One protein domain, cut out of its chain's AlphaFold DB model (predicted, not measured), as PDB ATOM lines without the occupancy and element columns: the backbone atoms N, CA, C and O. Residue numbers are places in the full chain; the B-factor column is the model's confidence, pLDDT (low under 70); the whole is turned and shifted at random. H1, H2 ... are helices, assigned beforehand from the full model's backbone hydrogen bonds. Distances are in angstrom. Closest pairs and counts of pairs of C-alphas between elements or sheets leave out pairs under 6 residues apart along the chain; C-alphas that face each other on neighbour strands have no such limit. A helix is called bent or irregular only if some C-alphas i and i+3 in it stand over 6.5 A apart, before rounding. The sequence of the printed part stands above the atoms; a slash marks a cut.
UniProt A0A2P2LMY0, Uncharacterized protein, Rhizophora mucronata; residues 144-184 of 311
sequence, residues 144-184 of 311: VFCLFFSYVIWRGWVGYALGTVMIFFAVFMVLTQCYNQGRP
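What this domain is: This is residues 144 to 184 of the 311 residues of an uncharacterized protein of Rhizophora mucronata (UniProt A0A2P2LMY0). One long helix, H2, makes the length of the model, and a shorter helix, H1, meets it near one end to form a corner, like an L with unequal arms. Beyond that corner most of H2 sticks out alone, residues 162 to 179, followed by a short tail, residues 180 to 184. The printed part has 41 residues with two named helices, H1 and then H2 along the chain, and no named strand; the class is all helix. The whole is extended, with a radius of gyration of the C-alphas of 15.3 A, and its C-alphas span 46 by 20 by 9 A.

How they stand to each other: H2, residues 158 to 179, is the longest helix. H1, residues 144 to 154, is close to H2 but not clearly touching it, with 2 pairs of C-alphas within 8 A. Their closest C-alphas, those of Val 152 and Val 158, are 6.2 A apart, while the helix centres are 21.0 A apart. The two lines stand at a steep tilt of 59 degrees, and the helices run opposite ways. A tight link of 3 residues joins them. In both H1 and H2 every pair of O i and N i+4 is within hydrogen-bond range.

Where its parts are: H2 measures 31.0 A from C-alpha 158 at (24.095, 30.856, 2.443) to C-alpha 179 at (27.598, 19.957, 31.293). H1 measures 15.1 A and begins at C-alpha 144, at (40.370, 36.217, 5.201). Neither helix is bent or irregular.

The domain as a whole: The outline is a rod, and the two C-alphas farthest apart, those of Trp 154 and Pro 184, are 46.5 A from each other. Residues 162 to 184, of which 162 to 179 belong to H2, stand free. The printed part has no cut. The mean pLDDT of the printed part is 74.6, and residues 176 to 184 are under 70.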
ATOM      1  N   VAL A 144      40.669  37.660   5.131       85.75
ATOM      2  CA  VAL A 144      40.370  36.217   5.201       85.75
ATOM      3  C   VAL A 144      38.882  35.984   5.459       85.75
ATOM      4  O   VAL A 144      38.257  35.172   4.776       85.75
ATOM      5  N   PHE A 145      38.288  36.743   6.381       85.25
ATOM      6  CA  PHE A 145      36.853  36.706   6.642       85.25
ATOM      7  C   PHE A 145      36.040  37.110   5.401       85.25
ATOM      8  O   PHE A 145      35.144  36.380   4.982       85.25
ATOM      9  N   CYS A 146      36.394  38.211   4.738       85.50
ATOM     10  CA  CYS A 146      35.738  38.655   3.506       85.50
ATOM     11  C   CYS A 146      35.789  37.596   2.396       85.50
ATOM     12  O   CYS A 146      34.776  37.307   1.752       85.50
ATOM     13  N   LEU A 147      36.954  36.981   2.182       86.75
ATOM     14  CA  LEU A 147      37.137  35.923   1.190       86.75
ATOM     15  C   LEU A 147      36.307  34.680   1.525       86.75
ATOM     16  O   LEU A 147      35.692  34.093   0.638       86.75
ATOM     17  N   PHE A 148      36.222  34.314   2.802       85.94
ATOM     18  CA  PHE A 148      35.390  33.202   3.244       85.94
ATOM     19  C   PHE A 148      33.900  33.455   2.969       85.94
ATOM     20  O   PHE A 148      33.239  32.636   2.328       85.94
ATOM     21  N   PHE A 149      33.369  34.610   3.375       83.19
ATOM     22  CA  PHE A 149      31.957  34.942   3.155       83.19
ATOM     23  C   PHE A 149      31.624  35.128   1.674       83.19
ATOM     24  O   PHE A 149      30.599  34.630   1.207       83.19
ATOM     25  N   SER A 150      32.505  35.770   0.906       85.62
ATOM     26  CA  SER A 150      32.332  35.894  -0.544       85.62
ATOM     27  C   SER A 150      32.349  34.531  -1.243       85.62
ATOM     28  O   SER A 150      31.523  34.298  -2.125       85.62
ATOM     29  N   TYR A 151      33.187  33.588  -0.801       85.19
ATOM     30  CA  TYR A 151      33.175  32.211  -1.295       85.19
ATOM     31  C   TYR A 151      31.858  31.486  -0.969       85.19
ATOM     32  O   TYR A 151      31.268  30.858  -1.854       85.19
ATOM     33  N   VAL A 152      31.346  31.619   0.260       82.62
ATOM     34  CA  VAL A 152      30.053  31.039   0.677       82.62
ATOM     35  C   VAL A 152      28.893  31.599  -0.156       82.62
ATOM     36  O   VAL A 152      28.032  30.837  -0.610       82.62
ATOM     37  N   ILE A 153      28.882  32.912  -0.408       82.81
ATOM     38  CA  ILE A 153      27.863  33.582  -1.229       82.81
ATOM     39  C   ILE A 153      27.977  33.144  -2.694       82.81
ATOM     40  O   ILE A 153      26.970  32.779  -3.303       82.81
ATOM     41  N   TRP A 154      29.191  33.110  -3.252       81.25
ATOM     42  CA  TRP A 154      29.438  32.702  -4.638       81.25
ATOM     43  C   TRP A 154      29.009  31.256  -4.908       81.25
ATOM     44  O   TRP A 154      28.412  30.961  -5.943       81.25
ATOM     45  N   ARG A 155      29.250  30.358  -3.948       82.31
ATOM     46  CA  ARG A 155      28.845  28.947  -4.020       82.31
ATOM     47  C   ARG A 155      27.345  28.739  -3.747       82.31
ATOM     48  O   ARG A 155      26.840  27.638  -3.947       82.31
ATOM     49  N   GLY A 156      26.621  29.777  -3.317       78.19
ATOM     50  CA  GLY A 156      25.196  29.705  -2.979       78.19
ATOM     51  C   GLY A 156      24.912  28.946  -1.681       78.19
ATOM     52  O   GLY A 156      23.802  28.458  -1.484       78.19
ATOM     53  N   TRP A 157      25.904  28.830  -0.797       78.25
ATOM     54  CA  TRP A 157      25.820  28.045   0.436       78.25
ATOM     55  C   TRP A 157      25.181  28.791   1.609       78.25
ATOM     56  O   TRP A 157      25.104  28.250   2.704       78.25
ATOM     57  N   VAL A 158      24.675  30.006   1.391       72.12
ATOM     58  CA  VAL A 158      24.095  30.856   2.443       72.12
ATOM     59  C   VAL A 158      22.970  30.140   3.208       72.12
ATOM     60  O   VAL A 158      22.931  30.200   4.434       72.12
ATOM     61  N   GLY A 159      22.109  29.390   2.509       74.88
ATOM     62  CA  GLY A 159      21.054  28.596   3.151       74.88
ATOM     63  C   GLY A 159      21.595  27.447   4.013       74.88
ATOM     64  O   GLY A 159      21.119  27.224   5.123       74.88
ATOM     65  N   TYR A 160      22.644  26.763   3.547       77.12
ATOM     66  CA  TYR A 160      23.310  25.695   4.303       77.12
ATOM     67  C   TYR A 160      24.104  26.240   5.493       77.12
ATOM     68  O   TYR A 160      24.137  25.612   6.549       77.12
ATOM     69  N   ALA A 161      24.708  27.422   5.353       76.69
ATOM     70  CA  ALA A 161      25.414  28.105   6.429       76.69
ATOM     71  C   ALA A 161      24.455  28.454   7.574       76.69
ATOM     72  O   ALA A 161      24.758  28.160   8.727       76.69
ATOM     73  N   LEU A 162      23.264  28.978   7.259       76.50
ATOM     74  CA  LEU A 162      22.221  29.229   8.257       76.50
ATOM     75  C   LEU A 162      21.810  27.935   8.977       76.50
ATOM     76  O   LEU A 162      21.765  27.904  10.205       76.50
ATOM     77  N   GLY A 163      21.585  26.851   8.227       83.44
ATOM     78  CA  GLY A 163      21.300  25.536   8.808       83.44
ATOM     79  C   GLY A 163      22.424  25.035   9.720       83.44
ATOM     80  O   GLY A 163      22.164  24.549  10.816       83.44
ATOM     81  N   THR A 164      23.679  25.227   9.318       77.38
ATOM     82  CA  THR A 164      24.860  24.821  10.097       77.38
ATOM     83  C   THR A 164      24.973  25.604  11.404       77.38
ATOM     84  O   THR A 164      25.253  25.016  12.444       77.38
ATOM     85  N   VAL A 165      24.705  26.914  11.383       81.56
ATOM     86  CA  VAL A 165      24.688  27.756  12.590       81.56
ATOM     87  C   VAL A 165      23.571  27.320  13.541       81.56
ATOM     88  O   VAL A 165      23.812  27.183  14.738       81.56
ATOM     89  N   MET A 166      22.377  27.025  13.023       78.50
ATOM     90  CA  MET A 166      21.264  26.514  13.837       78.50
ATOM     91  C   MET A 166      21.598  25.163  14.482       78.50
ATOM     92  O   MET A 166      21.343  24.970  15.670       78.50
ATOM     93  N   ILE A 167      22.217  24.249  13.729       83.62
ATOM     94  CA  ILE A 167      22.686  22.958  14.252       83.62
ATOM     95  C   ILE A 167      23.753  23.174  15.329       83.62
ATOM     96  O   ILE A 167      23.696  22.536  16.375       83.62
ATOM     97  N   PHE A 168      24.693  24.095  15.114       79.62
ATOM     98  CA  PHE A 168      25.717  24.428  16.100       79.62
ATOM     99  C   PHE A 168      25.109  24.944  17.411       79.62
ATOM    100  O   PHE A 168      25.477  24.455  18.476       79.62
ATOM    101  N   PHE A 169      24.139  25.863  17.351       77.44
ATOM    102  CA  PHE A 169      23.426  26.333  18.545       77.44
ATOM    103  C   PHE A 169      22.642  25.215  19.238       77.44
ATOM    104  O   PHE A 169      22.676  25.130  20.462       77.44
ATOM    105  N   ALA A 170      21.984  24.334  18.483       81.31
ATOM    106  CA  ALA A 170      21.271  23.191  19.048       81.31
ATOM    107  C   ALA A 170      22.229  22.224  19.764       81.31
ATOM    108  O   ALA A 170      21.981  21.830  20.902       81.31
ATOM    109  N   VAL A 171      23.362  21.893  19.138       81.69
ATOM    110  CA  VAL A 171      24.415  21.068  19.748       81.69
ATOM    111  C   VAL A 171      24.990  21.760  20.981       81.69
ATOM    112  O   VAL A 171      25.172  21.111  22.003       81.69
ATOM    113  N   PHE A 172      25.220  23.072  20.933       73.50
ATOM    114  CA  PHE A 172      25.699  23.843  22.079       73.50
ATOM    115  C   PHE A 172      24.685  23.867  23.231       73.50
ATOM    116  O   PHE A 172      25.076  23.697  24.383       73.50
ATOM    117  N   MET A 173      23.388  24.011  22.948       72.88
ATOM    118  CA  MET A 173      22.323  23.894  23.950       72.88
ATOM    119  C   MET A 173      22.304  22.505  24.597       72.88
ATOM    120  O   MET A 173      22.223  22.400  25.817       72.88
ATOM    121  N   VAL A 174      22.444  21.437  23.810       76.31
ATOM    122  CA  VAL A 174      22.501  20.066  24.340       76.31
ATOM    123  C   VAL A 174      23.783  19.835  25.142       76.31
ATOM    124  O   VAL A 174      23.731  19.273  26.230       76.31
ATOM    125  N   LEU A 175      24.932  20.312  24.662       72.50
ATOM    126  CA  LEU A 175      26.206  20.210  25.372       72.50
ATOM    127  C   LEU A 175      26.161  20.976  26.693       72.50
ATOM    128  O   LEU A 175      26.513  20.416  27.724       72.50
ATOM    129  N   THR A 176      25.696  22.224  26.693       67.25
ATOM    130  CA  THR A 176      25.524  23.009  27.926       67.25
ATOM    131  C   THR A 176      24.529  22.348  28.870       67.25
ATOM    132  O   THR A 176      24.790  22.293  30.066       67.25
ATOM    133  N   GLN A 177      23.451  21.751  28.360       67.38
ATOM    134  CA  GLN A 177      22.529  20.949  29.162       67.38
ATOM    135  C   GLN A 177      23.210  19.707  29.765       67.38
ATOM    136  O   GLN A 177      22.969  19.399  30.929       67.38
ATOM    137  N   CYS A 178      24.081  19.016  29.026       64.62
ATOM    138  CA  CYS A 178      24.859  17.879  29.525       64.62
ATOM    139  C   CYS A 178      25.923  18.296  30.555       64.62
ATOM    140  O   CYS A 178      26.107  17.605  31.552       64.62
ATOM    141  N   TYR A 179      26.598  19.430  30.356       56.38
ATOM    142  CA  TYR A 179      27.598  19.957  31.293       56.38
ATOM    143  C   TYR A 179      26.967  20.564  32.556       56.38
ATOM    144  O   TYR A 179      27.560  20.497  33.632       56.38
ATOM    145  N   ASN A 180      25.751  21.110  32.454       54.50
ATOM    146  CA  ASN A 180      25.035  21.732  33.569       54.50
ATOM    147  C   ASN A 180      24.185  20.747  34.389       54.50
ATOM    148  O   ASN A 180      23.600  21.159  35.387       54.50
ATOM    149  N   GLN A 181      24.151  19.451  34.045       50.03
ATOM    150  CA  GLN A 181      23.385  18.405  34.751       50.03
ATOM    151  C   GLN A 181      23.783  18.165  36.226       50.03
ATOM    152  O   GLN A 181      23.245  17.265  36.864       50.03
ATOM    153  N   GLY A 182      24.680  18.972  36.799       50.12
ATOM    154  CA  GLY A 182      25.093  18.856  38.198       50.12
ATOM    155  C   GLY A 182      25.497  20.157  38.891       50.12
ATOM    156  O   GLY A 182      26.084  20.077  39.967       50.12
ATOM    157  N   ARG A 183      25.228  21.344  38.324       41.53
ATOM    158  CA  ARG A 183      25.513  22.615  39.016       41.53
ATOM    159  C   ARG A 183      24.238  23.438  39.212       41.53
ATOM    160  O   ARG A 183      23.564  23.718  38.221       41.53
ATOM    161  N   PRO A 184      23.896  23.835  40.454       42.41
ATOM    162  CA  PRO A 184      22.843  24.814  40.676       42.41
ATOM    163  C   PRO A 184      23.239  26.118  39.977       42.41
ATOM    164  O   PRO A 184      24.389  26.545  40.052       42.41
TER     165      PRO A 184